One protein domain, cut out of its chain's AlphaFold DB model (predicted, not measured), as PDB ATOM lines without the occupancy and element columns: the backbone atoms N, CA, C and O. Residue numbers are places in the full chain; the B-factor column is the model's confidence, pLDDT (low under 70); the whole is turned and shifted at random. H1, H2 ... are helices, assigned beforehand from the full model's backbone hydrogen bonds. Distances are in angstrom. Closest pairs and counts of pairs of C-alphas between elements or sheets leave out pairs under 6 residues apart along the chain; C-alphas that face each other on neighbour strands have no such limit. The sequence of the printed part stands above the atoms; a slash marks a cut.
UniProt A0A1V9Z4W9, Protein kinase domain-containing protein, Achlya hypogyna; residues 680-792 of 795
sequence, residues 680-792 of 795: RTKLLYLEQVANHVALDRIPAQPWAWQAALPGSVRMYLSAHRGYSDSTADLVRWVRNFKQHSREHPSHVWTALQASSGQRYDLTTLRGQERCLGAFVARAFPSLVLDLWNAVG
ATOM      1  N   ARG A 680      26.850 -25.490 -21.192       83.81
ATOM      2  CA  ARG A 680      27.735 -25.827 -22.313       83.81
ATOM      3  C   ARG A 680      27.541 -27.263 -22.806       83.81
ATOM      4  O   ARG A 680      27.540 -27.485 -24.013       83.81
ATOM      5  N   THR A 681      27.358 -28.216 -21.894       87.94
ATOM      6  CA  THR A 681      27.101 -29.623 -22.230       87.94
ATOM      7  C   THR A 681      25.730 -29.774 -22.878       87.94
ATOM      8  O   THR A 681      25.621 -30.449 -23.897       87.94
ATOM      9  N   LYS A 682      24.716 -29.044 -22.393       88.12
ATOM     10  CA  LYS A 682      23.402 -28.969 -23.053       88.12
ATOM     11  C   LYS A 682      23.519 -28.479 -24.507       88.12
ATOM     12  O   LYS A 682      22.952 -29.088 -25.407       88.12
ATOM     13  N   LEU A 683      24.312 -27.434 -24.774       89.19
ATOM     14  CA  LEU A 683      24.564 -26.959 -26.146       89.19
ATOM     15  C   LEU A 683      25.351 -27.950 -27.016       89.19
ATOM     16  O   LEU A 683      25.125 -28.009 -28.222       89.19
ATOM     17  N   LEU A 684      26.304 -28.686 -26.439       89.50
ATOM     18  CA  LEU A 684      27.038 -29.737 -27.153       89.50
ATOM     19  C   LEU A 684      26.109 -30.886 -27.547       89.50
ATOM     20  O   LEU A 684      26.146 -31.317 -28.695       89.50
ATOM     21  N   TYR A 685      25.230 -31.304 -26.638       90.38
ATOM     22  CA  TYR A 685      24.214 -32.311 -26.921       90.38
ATOM     23  C   TYR A 685      23.297 -31.879 -28.073       90.38
ATOM     24  O   TYR A 685      23.106 -32.628 -29.026       90.38
ATOM     25  N   LEU A 686      22.801 -30.637 -28.058       90.19
ATOM     26  CA  LEU A 686      21.986 -30.101 -29.158       90.19
ATOM     27  C   LEU A 686      22.743 -30.076 -30.496       90.19
ATOM     28  O   LEU A 686      22.168 -30.375 -31.540       90.19
ATOM     29  N   GLU A 687      24.037 -29.754 -30.489       89.81
ATOM     30  CA  GLU A 687      24.877 -29.816 -31.690       89.81
ATOM     31  C   GLU A 687      25.043 -31.246 -32.222       89.81
ATOM     32  O   GLU A 687      24.961 -31.459 -33.432       89.81
ATOM     33  N   GLN A 688      25.236 -32.227 -31.339       88.88
ATOM     34  CA  GLN A 688      25.318 -33.636 -31.719       88.88
ATOM     35  C   GLN A 688      23.983 -34.139 -32.282       88.88
ATOM     36  O   GLN A 688      23.947 -34.732 -33.362       88.88
ATOM     37  N   VAL A 689      22.873 -33.824 -31.610       88.00
ATOM     38  CA  VAL A 689      21.518 -34.191 -32.041       88.00
ATOM     39  C   VAL A 689      21.159 -33.548 -33.385       88.00
ATOM     40  O   VAL A 689      20.562 -34.211 -34.231       88.00
ATOM     41  N   ALA A 690      21.596 -32.312 -33.662       86.75
ATOM     42  CA  ALA A 690      21.416 -31.673 -34.975       86.75
ATOM     43  C   ALA A 690      22.030 -32.465 -36.144       86.75
ATOM     44  O   ALA A 690      21.600 -32.299 -37.287       86.75
ATOM     45  N   ASN A 691      23.049 -33.285 -35.875       82.38
ATOM     46  CA  ASN A 691      23.722 -34.122 -36.867       82.38
ATOM     47  C   ASN A 691      23.149 -35.548 -36.921       82.38
ATOM     48  O   ASN A 691      23.580 -36.352 -37.747       82.38
ATOM     49  N   HIS A 692      22.186 -35.875 -36.057       80.06
ATOM     50  CA  HIS A 692      21.634 -37.213 -35.943       80.06
ATOM     51  C   HIS A 692      20.647 -37.509 -37.083       80.06
ATOM     52  O   HIS A 692      19.702 -36.760 -37.331       80.06
ATOM     53  N   VAL A 693      20.828 -38.650 -37.756       64.50
ATOM     54  CA  VAL A 693      20.068 -39.041 -38.963       64.50
ATOM     55  C   VAL A 693      18.558 -39.171 -38.699       64.50
ATOM     56  O   VAL A 693      17.748 -39.026 -39.609       64.50
ATOM     57  N   ALA A 694      18.163 -39.416 -37.447       67.00
ATOM     58  CA  ALA A 694      16.764 -39.579 -37.048       67.00
ATOM     59  C   ALA A 694      16.077 -38.290 -36.552       67.00
ATOM     60  O   ALA A 694      14.949 -38.376 -36.075       67.00
ATOM     61  N   LEU A 695      16.712 -37.113 -36.654       72.56
ATOM     62  CA  LEU A 695      16.176 -35.850 -36.119       72.56
ATOM     63  C   LEU A 695      14.765 -35.518 -36.641       72.56
ATOM     64  O   LEU A 695      13.931 -35.013 -35.896       72.56
ATOM     65  N   ASP A 696      14.473 -35.864 -37.896       70.31
ATOM     66  CA  ASP A 696      13.169 -35.615 -38.526       70.31
ATOM     67  C   ASP A 696      12.059 -36.578 -38.045       70.31
ATOM     68  O   ASP A 696      10.899 -36.420 -38.417       70.31
ATOM     69  N   ARG A 697      12.393 -37.590 -37.228       66.69
ATOM     70  CA  ARG A 697      11.439 -38.557 -36.645       66.69
ATOM     71  C   ARG A 697      10.989 -38.185 -35.232       66.69
ATOM     72  O   ARG A 697      10.139 -38.871 -34.671       66.69
ATOM     73  N   ILE A 698      11.566 -37.133 -34.654       66.56
ATOM     74  CA  ILE A 698      11.202 -36.648 -33.323       66.56
ATOM     75  C   ILE A 698       9.827 -35.972 -33.421       66.56
ATOM     76  O   ILE A 698       9.637 -35.132 -34.307       66.56
ATOM     77  N   PRO A 699       8.858 -36.323 -32.557       63.19
ATOM     78  CA  PRO A 699       7.524 -35.741 -32.604       63.19
ATOM     79  C   PRO A 699       7.584 -34.213 -32.508       63.19
ATOM     80  O   PRO A 699       8.350 -33.649 -31.724       63.19
ATOM     81  N   ALA A 700       6.778 -33.544 -33.336       63.09
ATOM     82  CA  ALA A 700       6.689 -32.092 -33.346       63.09
ATOM     83  C   ALA A 700       6.183 -31.602 -31.984       63.09
ATOM     84  O   ALA A 700       5.082 -31.947 -31.559       63.09
ATOM     85  N   GLN A 701       7.004 -30.801 -31.314       66.75
ATOM     86  CA  GLN A 701       6.642 -30.137 -30.069       66.75
ATOM     87  C   GLN A 701       6.062 -28.751 -30.396       66.75
ATOM     88  O   GLN A 701       6.423 -28.166 -31.419       66.75
ATOM     89  N   PRO A 702       5.162 -28.195 -29.568       65.56
ATOM     90  CA  PRO A 702       4.395 -26.988 -29.883       65.56
ATOM     91  C   PRO A 702       5.208 -25.691 -29.705       65.56
ATOM     92  O   PRO A 702       4.675 -24.663 -29.284       65.56
ATOM     93  N   TRP A 703       6.512 -25.711 -29.980       69.56
ATOM     94  CA  TRP A 703       7.347 -24.522 -29.876       69.56
ATOM     95  C   TRP A 703       7.206 -23.702 -31.149       69.56
ATOM     96  O   TRP A 703       7.818 -24.022 -32.165       69.56
ATOM     97  N   ALA A 704       6.448 -22.609 -31.073       80.75
ATOM     98  CA  ALA A 704       6.514 -21.548 -32.072       80.75
ATOM     99  C   ALA A 704       7.851 -20.791 -31.939       80.75
ATOM    100  O   ALA A 704       7.906 -19.633 -31.510       80.75
ATOM    101  N   TRP A 705       8.963 -21.489 -32.167       87.69
ATOM    102  CA  TRP A 705      10.284 -21.090 -31.700       87.69
ATOM    103  C   TRP A 705      10.798 -19.847 -32.412       87.69
ATOM    104  O   TRP A 705      11.498 -19.036 -31.804       87.69
ATOM    105  N   GLN A 706      10.381 -19.628 -33.661       87.50
ATOM    106  CA  GLN A 706      10.709 -18.401 -34.381       87.50
ATOM    107  C   GLN A 706      10.054 -17.167 -33.755       87.50
ATOM    108  O   GLN A 706      10.622 -16.075 -33.809       87.50
ATOM    109  N   ALA A 707       8.876 -17.318 -33.140       86.25
ATOM    110  CA  ALA A 707       8.200 -16.236 -32.428       86.25
ATOM    111  C   ALA A 707       8.851 -15.929 -31.069       86.25
ATOM    112  O   ALA A 707       8.757 -14.797 -30.598       86.25
ATOM    113  N   ALA A 708       9.548 -16.902 -30.472       86.69
ATOM    114  CA  ALA A 708      10.297 -16.730 -29.227       86.69
ATOM    115  C   ALA A 708      11.643 -15.994 -29.414       86.69
ATOM    116  O   ALA A 708      12.250 -15.554 -28.434       86.69
ATOM    117  N   LEU A 709      12.121 -15.833 -30.656       89.19
ATOM    118  CA  LEU A 709      13.351 -15.095 -30.953       89.19
ATOM    119  C   LEU A 709      13.162 -13.572 -30.808       89.19
ATOM    120  O   LEU A 709      12.169 -13.025 -31.298       89.19
ATOM    121  N   PRO A 710      14.152 -12.842 -30.254       90.31
ATOM    122  CA  PRO A 710      14.153 -11.382 -30.287       90.31
ATOM    123  C   PRO A 710      14.044 -10.848 -31.721       90.31
ATOM    124  O   PRO A 710      14.630 -11.410 -32.649       90.31
ATOM    125  N   GLY A 711      13.343  -9.727 -31.912       86.38
ATOM    126  CA  GLY A 711      13.031  -9.196 -33.246       86.38
ATOM    127  C   GLY A 711      14.250  -9.001 -34.157       86.38
ATOM    128  O   GLY A 711      14.194  -9.359 -35.330       86.38
ATOM    129  N   SER A 712      15.373  -8.512 -33.622       85.81
ATOM    130  CA  SER A 712      16.631  -8.363 -34.370       85.81
ATOM    131  C   SER A 712      17.272  -9.704 -34.746       85.81
ATOM    132  O   SER A 712      17.768  -9.843 -35.860       85.81
ATOM    133  N   VAL A 713      17.210 -10.708 -33.864       88.75
ATOM    134  CA  VAL A 713      17.702 -12.073 -34.127       88.75
ATOM    135  C   VAL A 713      16.846 -12.741 -35.203       88.75
ATOM    136  O   VAL A 713      17.384 -13.355 -36.118       88.75
ATOM    137  N   ARG A 714      15.522 -12.564 -35.151       88.12
ATOM    138  CA  ARG A 714      14.580 -13.095 -36.146       88.12
ATOM    139  C   ARG A 714      14.756 -12.456 -37.527       88.12
ATOM    140  O   ARG A 714      14.761 -13.162 -38.531       88.12
ATOM    141  N   MET A 715      14.943 -11.135 -37.589       85.00
ATOM    142  CA  MET A 715      15.250 -10.438 -38.846       85.00
ATOM    143  C   MET A 715      16.577 -10.929 -39.435       85.00
ATOM    144  O   MET A 715      16.641 -11.263 -40.617       85.00
ATOM    145  N   TYR A 716      17.609 -11.049 -38.596       86.81
ATOM    146  CA  TYR A 716      18.913 -11.570 -38.999       86.81
ATOM    147  C   TYR A 716      18.828 -13.022 -39.503       86.81
ATOM    148  O   TYR A 716      19.378 -13.325 -40.560       86.81
ATOM    149  N   LEU A 717      18.074 -13.888 -38.814       83.56
ATOM    150  CA  LEU A 717      17.782 -15.266 -39.229       83.56
ATOM    151  C   LEU A 717      17.184 -15.308 -40.642       83.56
ATOM    152  O   LEU A 717      17.735 -15.964 -41.526       83.56
ATOM    153  N   SER A 718      16.096 -14.559 -40.861       81.94
ATOM    154  CA  SER A 718      15.351 -14.553 -42.126       81.94
ATOM    155  C   SER A 718      16.176 -14.080 -43.328       81.94
ATOM    156  O   SER A 718      15.917 -14.500 -44.452       81.94
ATOM    157  N   ALA A 719      17.193 -13.245 -43.092       81.19
ATOM    158  CA  ALA A 719      18.074 -12.725 -44.131       81.19
ATOM    159  C   ALA A 719      19.163 -13.719 -44.578       81.19
ATOM    160  O   ALA A 719      19.673 -13.586 -45.686       81.19
ATOM    161  N   HIS A 720      19.532 -14.697 -43.739       77.50
ATOM    162  CA  HIS A 720      20.671 -15.588 -44.004       77.50
ATOM    163  C   HIS A 720      20.254 -17.018 -44.352       77.50
ATOM    164  O   HIS A 720      20.904 -17.659 -45.179       77.50
ATOM    165  N   ARG A 721      19.192 -17.552 -43.731       79.81
ATOM    166  CA  ARG A 721      18.729 -18.921 -43.995       79.81
ATOM    167  C   ARG A 721      17.258 -19.099 -43.622       79.81
ATOM    168  O   ARG A 721      16.836 -18.721 -42.534       79.81
ATOM    169  N   GLY A 722      16.492 -19.727 -44.512       81.75
ATOM    170  CA  GLY A 722      15.115 -20.127 -44.227       81.75
ATOM    171  C   GLY A 722      15.078 -21.338 -43.298       81.75
ATOM    172  O   GLY A 722      15.707 -22.355 -43.588       81.75
ATOM    173  N   TYR A 723      14.332 -21.221 -42.206       85.88
ATOM    174  CA  TYR A 723      14.021 -22.312 -41.288       85.88
ATOM    175  C   TYR A 723      12.500 -22.473 -41.203       85.88
ATOM    176  O   TYR A 723      11.771 -21.483 -41.299       85.88
ATOM    177  N   SER A 724      12.011 -23.698 -41.018       85.81
ATOM    178  CA  SER A 724      10.623 -23.961 -40.620       85.81
ATOM    179  C   SER A 724      10.467 -23.864 -39.100       85.81
ATOM    180  O   SER A 724      11.453 -23.875 -38.362       85.81
ATOM    181  N   ASP A 725       9.233 -23.790 -38.603       85.88
ATOM    182  CA  ASP A 725       8.943 -23.761 -37.160       85.88
ATOM    183  C   ASP A 725       8.971 -25.175 -36.529       85.88
ATOM    184  O   ASP A 725       8.228 -25.485 -35.606       85.88
ATOM    185  N   SER A 726       9.803 -26.079 -37.066       85.62
ATOM    186  CA  SER A 726       9.942 -27.461 -36.589       85.62
ATOM    187  C   SER A 726      11.046 -27.608 -35.537       85.62
ATOM    188  O   SER A 726      12.028 -26.861 -35.542       85.62
ATOM    189  N   THR A 727      10.936 -28.629 -34.678       85.56
ATOM    190  CA  THR A 727      11.974 -28.997 -33.697       85.56
ATOM    191  C   THR A 727      13.332 -29.243 -34.358       85.56
ATOM    192  O   THR A 727      14.355 -28.770 -33.870       85.56
ATOM    193  N   ALA A 728      13.359 -29.945 -35.495       85.81
ATOM    194  CA  ALA A 728      14.596 -30.228 -36.219       85.81
ATOM    195  C   ALA A 728      15.304 -28.938 -36.662       85.81
ATOM    196  O   ALA A 728      16.520 -28.802 -36.508       85.81
ATOM    197  N   ASP A 729      14.545 -27.962 -37.159       88.12
ATOM    198  CA  ASP A 729      15.091 -26.680 -37.596       88.12
ATOM    199  C   ASP A 729      15.485 -25.765 -36.435       88.12
ATOM    200  O   ASP A 729      16.489 -25.064 -36.562       88.12
ATOM    201  N   LEU A 730      14.801 -25.840 -35.288       89.38
ATOM    202  CA  LEU A 730      15.245 -25.198 -34.048       89.38
ATOM    203  C   LEU A 730      16.637 -25.698 -33.638       89.38
ATOM    204  O   LEU A 730      17.549 -24.900 -33.425       89.38
ATOM    205  N   VAL A 731      16.840 -27.017 -33.577       90.31
ATOM    206  CA  VAL A 731      18.126 -27.604 -33.157       90.31
ATOM    207  C   VAL A 731      19.228 -27.308 -34.188       90.31
ATOM    208  O   VAL A 731      20.339 -26.916 -33.817       90.31
ATOM    209  N   ARG A 732      18.925 -27.387 -35.494       89.56
ATOM    210  CA  ARG A 732      19.850 -26.973 -36.571       89.56
ATOM    211  C   ARG A 732      20.195 -25.487 -36.495       89.56
ATOM    212  O   ARG A 732      21.329 -25.113 -36.799       89.56
ATOM    213  N   TRP A 733      19.239 -24.636 -36.128       90.94
ATOM    214  CA  TRP A 733      19.488 -23.217 -35.910       90.94
ATOM    215  C   TRP A 733      20.442 -23.000 -34.738       90.94
ATOM    216  O   TRP A 733      21.471 -22.357 -34.938       90.94
ATOM    217  N   VAL A 734      20.172 -23.591 -33.568       91.94
ATOM    218  CA  VAL A 734      21.047 -23.483 -32.387       91.94
ATOM    219  C   VAL A 734      22.472 -23.936 -32.719       91.94
ATOM    220  O   VAL A 734      23.428 -23.226 -32.403       91.94
ATOM    221  N   ARG A 735      22.626 -25.067 -33.422       91.94
ATOM    222  CA  ARG A 735      23.933 -25.559 -33.888       91.94
ATOM    223  C   ARG A 735      24.642 -24.536 -34.776       91.94
ATOM    224  O   ARG A 735      25.787 -24.189 -34.508       91.94
ATOM    225  N   ASN A 736      23.983 -24.059 -35.833       90.56
ATOM    226  CA  ASN A 736      24.609 -23.135 -36.783       90.56
ATOM    227  C   ASN A 736      24.961 -21.800 -36.121       90.56
ATOM    228  O   ASN A 736      26.037 -21.262 -36.365       90.56
ATOM    229  N   PHE A 737      24.078 -21.290 -35.259       91.06
ATOM    230  CA  PHE A 737      24.305 -20.054 -34.518       91.06
ATOM    231  C   PHE A 737      25.520 -20.177 -33.586       91.06
ATOM    232  O   PHE A 737      26.344 -19.271 -33.494       91.06
ATOM    233  N   LYS A 738      25.688 -21.339 -32.942       91.19
ATOM    234  CA  LYS A 738      26.879 -21.649 -32.146       91.19
ATOM    235  C   LYS A 738      28.144 -21.743 -33.014       91.19
ATOM    236  O   LYS A 738      29.147 -21.117 -32.675       91.19
ATOM    237  N   GLN A 739      28.115 -22.482 -34.124       89.50
ATOM    238  CA  GLN A 739      29.287 -22.698 -34.991       89.50
ATOM    239  C   GLN A 739      29.829 -21.395 -35.593       89.50
ATOM    240  O   GLN A 739      31.043 -21.211 -35.666       89.50
ATOM    241  N   HIS A 740      28.942 -20.456 -35.925       88.75
ATOM    242  CA  HIS A 740      29.293 -19.152 -36.491       88.75
ATOM    243  C   HIS A 740      29.264 -18.019 -35.454       88.75
ATOM    244  O   HIS A 740      29.101 -16.851 -35.805       88.75
ATOM    245  N   SER A 741      29.476 -18.331 -34.167       88.81
ATOM    246  CA  SER A 741      29.316 -17.360 -33.071       88.81
ATOM    247  C   SER A 741      30.085 -16.046 -33.274       88.81
ATOM    248  O   SER A 741      29.573 -14.969 -32.965       88.81
ATOM    249  N   ARG A 742      31.300 -16.120 -33.841       88.12
ATOM    250  CA  ARG A 742      32.175 -14.959 -34.104       88.12
ATOM    251  C   ARG A 742      31.752 -14.115 -35.307       88.12
ATOM    252  O   ARG A 742      32.183 -12.973 -35.418       88.12
ATOM    253  N   GLU A 743      30.958 -14.680 -36.208       88.50
ATOM    254  CA  GLU A 743      30.530 -14.036 -37.454       88.50
ATOM    255  C   GLU A 743      29.243 -13.222 -37.254       88.50
ATOM    256  O   GLU A 743      28.906 -12.357 -38.065       88.50
ATOM    257  N   HIS A 744      28.525 -13.465 -36.153       89.94
ATOM    258  CA  HIS A 744      27.300 -12.749 -35.833       89.94
ATOM    259  C   HIS A 744      27.584 -11.326 -35.310       89.94
ATOM    260  O   HIS A 744      28.414 -11.141 -34.417       89.94
ATOM    261  N   PRO A 745      26.866 -10.301 -35.809       90.56
ATOM    262  CA  PRO A 745      27.025  -8.926 -35.349       90.56
ATOM    263  C   PRO A 745      26.746  -8.744 -33.849       90.56
ATOM    264  O   PRO A 745      25.866  -9.389 -33.274       90.56
ATOM    265  N   SER A 746      27.402  -7.762 -33.227       88.81
ATOM    266  CA  SER A 746      27.231  -7.439 -31.799       88.81
ATOM    267  C   SER A 746      25.782  -7.111 -31.402       88.81
ATOM    268  O   SER A 746      25.359  -7.423 -30.286       88.81
ATOM    269  N   HIS A 747      24.986  -6.534 -32.309       89.62
ATOM    270  CA  HIS A 747      23.572  -6.229 -32.063       89.62
ATOM    271  C   HIS A 747      22.682  -7.488 -31.958       89.62
ATOM    272  O   HIS A 747      21.641  -7.458 -31.304       89.62
ATOM    273  N   VAL A 748      23.085  -8.603 -32.581       91.81
ATOM    274  CA  VAL A 748      22.381  -9.895 -32.491       91.81
ATOM    275  C   VAL A 748      22.633 -10.516 -31.117       91.81
ATOM    276  O   VAL A 748      21.693 -10.909 -30.428       91.81
ATOM    277  N   TRP A 749      23.892 -10.514 -30.673       92.56
ATOM    278  CA  TRP A 749      24.291 -11.013 -29.355       92.56
ATOM    279  C   TRP A 749      23.712 -10.198 -28.198       92.56
ATOM    280  O   TRP A 749      23.229 -10.767 -27.223       92.56
ATOM    281  N   THR A 750      23.700  -8.869 -28.306       90.38
ATOM    282  CA  THR A 750      23.102  -7.998 -27.277       90.38
ATOM    283  C   THR A 750      21.590  -8.188 -27.158       90.38
ATOM    284  O   THR A 750      21.070  -8.178 -26.044       90.38
ATOM    285  N   ALA A 751      20.887  -8.430 -28.267       90.19
ATOM    286  CA  ALA A 751      19.462  -8.742 -28.239       90.19
ATOM    287  C   ALA A 751      19.159 -10.117 -27.625       90.19
ATOM    288  O   ALA A 751      18.194 -10.252 -26.877       90.19
ATOM    289  N   LEU A 752      19.998 -11.118 -27.901       90.31
ATOM    290  CA  LEU A 752      19.887 -12.459 -27.320       90.31
ATOM    291  C   LEU A 752      20.249 -12.472 -25.822       90.31
ATOM    292  O   LEU A 752      19.648 -13.191 -25.031       90.31
ATOM    293  N   GLN A 753      21.183 -11.617 -25.405       90.50
ATOM    294  CA  GLN A 753      21.490 -11.396 -23.991       90.50
ATOM    295  C   GLN A 753      20.351 -10.687 -23.250       90.50
ATOM    296  O   GLN A 753      20.052 -11.009 -22.103       90.50
ATOM    297  N   ALA A 754      19.690  -9.718 -23.889       86.56
ATOM    298  CA  ALA A 754      18.564  -9.019 -23.277       86.56
ATOM    299  C   ALA A 754      17.404  -9.973 -22.932       86.56
ATOM    300  O   ALA A 754      16.700  -9.742 -21.951       86.56
ATOM    301  N   SER A 755      17.231 -11.061 -23.693       81.56
ATOM    302  CA  SER A 755      16.223 -12.092 -23.425       81.56
ATOM    303  C   SER A 755      16.678 -13.193 -22.457       81.56
ATOM    304  O   SER A 755      15.819 -13.848 -21.869       81.56
ATOM    305  N   SER A 756      17.984 -13.398 -22.243       75.50
ATOM    306  CA  SER A 756      18.504 -14.433 -21.330       75.50
ATOM    307  C   SER A 756      18.431 -14.039 -19.846       75.50
ATOM    308  O   SER A 756      18.418 -14.909 -18.978       75.50
ATOM    309  N   GLY A 757      18.319 -12.741 -19.538       69.12
ATOM    310  CA  GLY A 757      18.148 -12.231 -18.170       69.12
ATOM    311  C   GLY A 757      19.435 -12.172 -17.336       69.12
ATOM    312  O   GLY A 757      19.382 -11.794 -16.168       69.12
ATOM    313  N   GLN A 758      20.589 -12.496 -17.926       74.94
ATOM    314  CA  GLN A 758      21.912 -12.401 -17.306       74.94
ATOM    315  C   GLN A 758      22.885 -11.654 -18.226       74.94
ATOM    316  O   GLN A 758      22.731 -11.644 -19.447       74.94
ATOM    317  N   ARG A 759      23.900 -11.006 -17.643       83.38
ATOM    318  CA  ARG A 759      24.961 -10.337 -18.407       83.38
ATOM    319  C   ARG A 759      26.127 -11.292 -18.627       83.38
ATOM    320  O   ARG A 759      26.644 -11.864 -17.673       83.38
ATOM    321  N   TYR A 760      26.566 -11.402 -19.873       86.56
ATOM    322  CA  TYR A 760      27.702 -12.209 -20.292       86.56
ATOM    323  C   TYR A 760      28.753 -11.332 -20.973       86.56
ATOM    324  O   TYR A 760      28.454 -10.282 -21.542       86.56
ATOM    325  N   ASP A 761      30.008 -11.771 -20.927       88.62
ATOM    326  CA  ASP A 761      31.075 -11.135 -21.692       88.62
ATOM    327  C   ASP A 761      31.033 -11.593 -23.157       88.62
ATOM    328  O   ASP A 761      31.649 -12.587 -23.547       88.62
ATOM    329  N   LEU A 762      30.292 -10.848 -23.976       89.56
ATOM    330  CA  LEU A 762      30.077 -11.136 -25.396       89.56
ATOM    331  C   LEU A 762      31.329 -10.933 -26.269       89.56
ATOM    332  O   LEU A 762      31.282 -11.239 -27.463       89.56
ATOM    333  N   THR A 763      32.433 -10.424 -25.707       87.06
ATOM    334  CA  THR A 763      33.717 -10.300 -26.421       87.06
ATOM    335  C   THR A 763      34.451 -11.634 -26.523       87.06
ATOM    336  O   THR A 763      35.275 -11.834 -27.416       87.06
ATOM    337  N   THR A 764      34.117 -12.583 -25.646       90.88
ATOM    338  CA  THR A 764      34.713 -13.917 -25.629       90.88
ATOM    339  C   THR A 764      33.766 -14.944 -26.236       90.88
ATOM    340  O   THR A 764      32.559 -14.931 -25.990       90.88
ATOM    341  N   LEU A 765      34.324 -15.918 -26.963       88.19
ATOM    342  CA  LEU A 765      33.553 -17.060 -27.475       88.19
ATOM    343  C   LEU A 765      32.833 -17.800 -26.333       88.19
ATOM    344  O   LEU A 765      31.688 -18.212 -26.468       88.19
ATOM    345  N   ARG A 766      33.485 -17.913 -25.170       86.44
ATOM    346  CA  ARG A 766      32.918 -18.564 -23.984       86.44
ATOM    347  C   ARG A 766      31.711 -17.805 -23.426       86.44
ATOM    348  O   ARG A 766      30.757 -18.439 -22.979       86.44
ATOM    349  N   GLY A 767      31.737 -16.473 -23.424       87.19
ATOM    350  CA  GLY A 767      30.595 -15.665 -22.999       87.19
ATOM    351  C   GLY A 767      29.452 -15.674 -24.013       87.19
ATOM    352  O   GLY A 767      28.296 -15.744 -23.606       87.19
ATOM    353  N   GLN A 768      29.759 -15.725 -25.312       90.31
ATOM    354  CA  GLN A 768      28.778 -15.942 -26.383       90.31
ATOM    355  C   GLN A 768      28.072 -17.305 -26.249       90.31
ATOM    356  O   GLN A 768      26.844 -17.362 -26.211       90.31
ATOM    357  N   GLU A 769      28.821 -18.398 -26.066       89.31
ATOM    358  CA  GLU A 769      28.248 -19.734 -25.826       89.31
ATOM    359  C   GLU A 769      27.367 -19.769 -24.566       89.31
ATOM    360  O   GLU A 769      26.269 -20.322 -24.593       89.31
ATOM    361  N   ARG A 770      27.810 -19.150 -23.462       86.56
ATOM    362  CA  ARG A 770      27.005 -19.048 -22.230       86.56
ATOM    363  C   ARG A 770      25.715 -18.264 -22.452       86.56
ATOM    364  O   ARG A 770      24.664 -18.701 -21.993       86.56
ATOM    365  N   CYS A 771      25.787 -17.157 -23.189       89.31
ATOM    366  CA  CYS A 771      24.625 -16.353 -23.546       89.31
ATOM    367  C   CYS A 771      23.611 -17.157 -24.371       89.31
ATOM    368  O   CYS A 771      22.417 -17.127 -24.071       89.31
ATOM    369  N   LEU A 772      24.083 -17.905 -25.374       90.88
ATOM    370  CA  LEU A 772      23.240 -18.777 -26.191       90.88
ATOM    371  C   LEU A 772      22.593 -19.889 -25.359       90.88
ATOM    372  O   LEU A 772      21.390 -20.108 -25.463       90.88
ATOM    373  N   GLY A 773      23.373 -20.563 -24.512       88.19
ATOM    374  CA  GLY A 773      22.885 -21.653 -23.668       88.19
ATOM    375  C   GLY A 773      21.824 -21.189 -22.675       88.19
ATOM    376  O   GLY A 773      20.791 -21.837 -22.532       88.19
ATOM    377  N   ALA A 774      22.033 -20.031 -22.047       85.00
ATOM    378  CA  ALA A 774      21.069 -19.439 -21.126       85.00
ATOM    379  C   ALA A 774      19.778 -18.993 -21.824       85.00
ATOM    380  O   ALA A 774      18.689 -19.202 -21.294       85.00
ATOM    381  N   PHE A 775      19.881 -18.419 -23.028       88.94
ATOM    382  CA  PHE A 775      18.704 -18.112 -23.839       88.94
ATOM    383  C   PHE A 775      17.913 -19.379 -24.175       88.94
ATOM    384  O   PHE A 775      16.707 -19.405 -23.953       88.94
ATOM    385  N   VAL A 776      18.583 -20.429 -24.661       88.94
ATOM    386  CA  VAL A 776      17.936 -21.696 -25.037       88.94
ATOM    387  C   VAL A 776      17.240 -22.329 -23.833       88.94
ATOM    388  O   VAL A 776      16.067 -22.669 -23.934       88.94
ATOM    389  N   ALA A 777      17.915 -22.417 -22.683       83.69
ATOM    390  CA  ALA A 777      17.341 -22.980 -21.459       83.69
ATOM    391  C   ALA A 777      16.117 -22.193 -20.957       83.69
ATOM    392  O   ALA A 777      15.179 -22.773 -20.421       83.69
ATOM    393  N   ARG A 778      16.105 -20.868 -21.146       83.88
ATOM    394  CA  ARG A 778      14.997 -20.005 -20.717       83.88
ATOM    395  C   ARG A 778      13.826 -20.004 -21.699       83.88
ATOM    396  O   ARG A 778      12.676 -20.033 -21.272       83.88
ATOM    397  N   ALA A 779      14.106 -19.910 -22.995       86.75
ATOM    398  CA  ALA A 779      13.090 -19.836 -24.042       86.75
ATOM    399  C   ALA A 779      12.468 -21.209 -24.345       86.75
ATOM    400  O   ALA A 779      11.298 -21.278 -24.718       86.75
ATOM    401  N   PHE A 780      13.236 -22.289 -24.160       88.81
ATOM    402  CA  PHE A 780      12.850 -23.661 -24.494       88.81
ATOM    403  C   PHE A 780      13.199 -24.635 -23.348       88.81
ATOM    404  O   PHE A 780      14.056 -25.505 -23.510       88.81
ATOM    405  N   PRO A 781      12.549 -24.510 -22.178       85.00
ATOM    406  CA  PRO A 781      12.958 -25.207 -20.955       85.00
ATOM    407  C   PRO A 781      12.820 -26.737 -20.999       85.00
ATOM    408  O   PRO A 781      13.520 -27.415 -20.259       85.00
ATOM    409  N   SER A 782      11.959 -27.308 -21.853       87.69
ATOM    410  CA  SER A 782      11.832 -28.771 -21.999       87.69
ATOM    411  C   SER A 782      12.651 -29.353 -23.157       87.69
ATOM    412  O   SER A 782      12.792 -30.568 -23.244       87.69
ATOM    413  N   LEU A 783      13.239 -28.515 -24.024       88.62
ATOM    414  CA  LEU A 783      13.839 -28.945 -25.295       88.62
ATOM    415  C   LEU A 783      14.872 -30.061 -25.122       88.62
ATOM    416  O   LEU A 783      14.840 -31.053 -25.843       88.62
ATOM    417  N   VAL A 784      15.801 -29.893 -24.182       90.06
ATOM    418  CA  VAL A 784      16.888 -30.860 -23.973       90.06
ATOM    419  C   VAL A 784      16.345 -32.177 -23.421       90.06
ATOM    420  O   VAL A 784      16.777 -33.234 -23.872       90.06
ATOM    421  N   LEU A 785      15.385 -32.120 -22.495       89.88
ATOM    422  CA  LEU A 785      14.761 -33.307 -21.910       89.88
ATOM    423  C   LEU A 785      13.935 -34.078 -22.942       89.88
ATOM    424  O   LEU A 785      14.077 -35.291 -23.052       89.88
ATOM    425  N   ASP A 786      13.127 -33.380 -23.738       87.38
ATOM    426  CA  ASP A 786      12.290 -33.993 -24.771       87.38
ATOM    427  C   ASP A 786      13.147 -34.690 -25.837       87.38
ATOM    428  O   ASP A 786      12.844 -35.807 -26.261       87.38
ATOM    429  N   LEU A 787      14.258 -34.063 -26.239       87.94
ATOM    430  CA  LEU A 787      15.224 -34.667 -27.158       87.94
ATOM    431  C   LEU A 787      15.949 -35.856 -26.524       87.94
ATOM    432  O   LEU A 787      16.113 -36.876 -27.187       87.94
ATOM    433  N   TRP A 788      16.335 -35.758 -25.252       89.50
ATOM    434  CA  TRP A 788      16.975 -36.855 -24.528       89.50
ATOM    435  C   TRP A 788      16.050 -38.061 -24.360       89.50
ATOM    436  O   TRP A 788      16.480 -39.188 -24.584       89.50
ATOM    437  N   ASN A 789      14.767 -37.840 -24.084       86.94
ATOM    438  CA  ASN A 789      13.765 -38.902 -24.022       86.94
ATOM    439  C   ASN A 789      13.483 -39.532 -25.398       86.94
ATOM    440  O   ASN A 789      13.197 -40.725 -25.478       86.94
ATOM    441  N   ALA A 790      13.574 -38.757 -26.485       83.38
ATOM    442  CA  ALA A 790      13.306 -39.241 -27.841       83.38
ATOM    443  C   ALA A 790      14.512 -39.923 -28.517       83.38
ATOM    444  O   ALA A 790      14.334 -40.883 -29.265       83.38
ATOM    445  N   VAL A 791      15.725 -39.408 -28.302       83.19
ATOM    446  CA  VAL A 791      16.960 -39.826 -28.996       83.19
ATOM    447  C   VAL A 791      17.889 -40.622 -28.078       83.19
ATOM    448  O   VAL A 791      18.678 -41.430 -28.561       83.19
ATOM    449  N   GLY A 792      17.781 -40.438 -26.764       80.12
ATOM    450  CA  GLY A 792      18.695 -41.010 -25.783       80.12
ATOM    451  C   GLY A 792      20.006 -40.222 -25.642       80.12
ATOM    452  O   GLY A 792      20.183 -39.150 -26.241       80.12
TER     453      GLY A 792
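AT A GLANCE: This is residues 680 to 792 of the 795 residues of the protein "Protein kinase domain-containing protein" of Achlya hypogyna (UniProt A0A1V9Z4W9). This is a compact body of crossed helices: H4 and H6 run opposite ways side by side through the middle, with H1 and H7 at one end and H5 and H3 at the other. H1 crosses both H4 and H6, H5 packs on H6, and H3 packs on H5, while the short H2 lies close to H3, H4 and H6. The printed part has 113 residues with seven named helices, H1 to H7 in order, and no named strand; the class is all helix. The radius of gyration of the C-alphas is 13.3 A, and the rounded outline spans 36 by 28 by 22 A.

HOW THE PARTS SIT: Begin with H1, residues 680 to 690, the hub, which touches three other helices. At Glu 687 it touches H4, residues 727 to 739; the closest C-alphas, those of Glu 687 and Arg 735, are 4.9 A apart, at a steep tilt of 58 degrees, opposite ways. H1 also touches H6, residues 765 to 779, with residues 769 to 773 of H6 alone; the closest C-alphas, of Leu 683 and Gly 773, are 6.1 A apart, and the lines are about perpendicular at 74 degrees. It touches H7, residues 783 to 791, as well, where the closest C-alphas, of Lys 682 and Val 784, are 6.8 A apart. H4 and H6 are close but not clearly touching, at a shallow tilt of 19 degrees, opposite ways; their closest C-alphas, of Lys 738 and Glu 769, are 6.7 A apart. H5, residues 746 to 756, touches H6, with the closest C-alphas, of Ser 756 and Phe 775, 4.5 A apart. H3, residues 711 to 720, touches H5 through Val 713 and Val 748, their closest C-alphas, 5.4 A apart. H2, residues 705 to 708, touches no helix. Among the pairs apart are H1 and H5. In H1, H3, H4, H5, H6 and H7 every O i to N i+4 pair is within hydrogen-bond range; H2 is too short for such a pair.

IN THESE COORDINATES: Find C-alpha 680 at (27.735, -25.827, -22.313), where H1 begins its 15.3 A. H3 is 14.7 A long, H4 18.5 A and H5 15.3 A. H6, the longest by residues, runs 20.9 A from C-alpha 765 at (33.553, -17.060, -27.475). H7 ends at C-alpha 791, (16.960, -39.826, -28.996).

THE WHOLE: The two C-alphas farthest apart, of Arg 697 and Thr 763, are 37.4 A apart. The printed part has no cut. The long link is H1 to H2, residues 691 to 704. Confidence is under 70 at residues 693 to 694, 697 to 703 and 757.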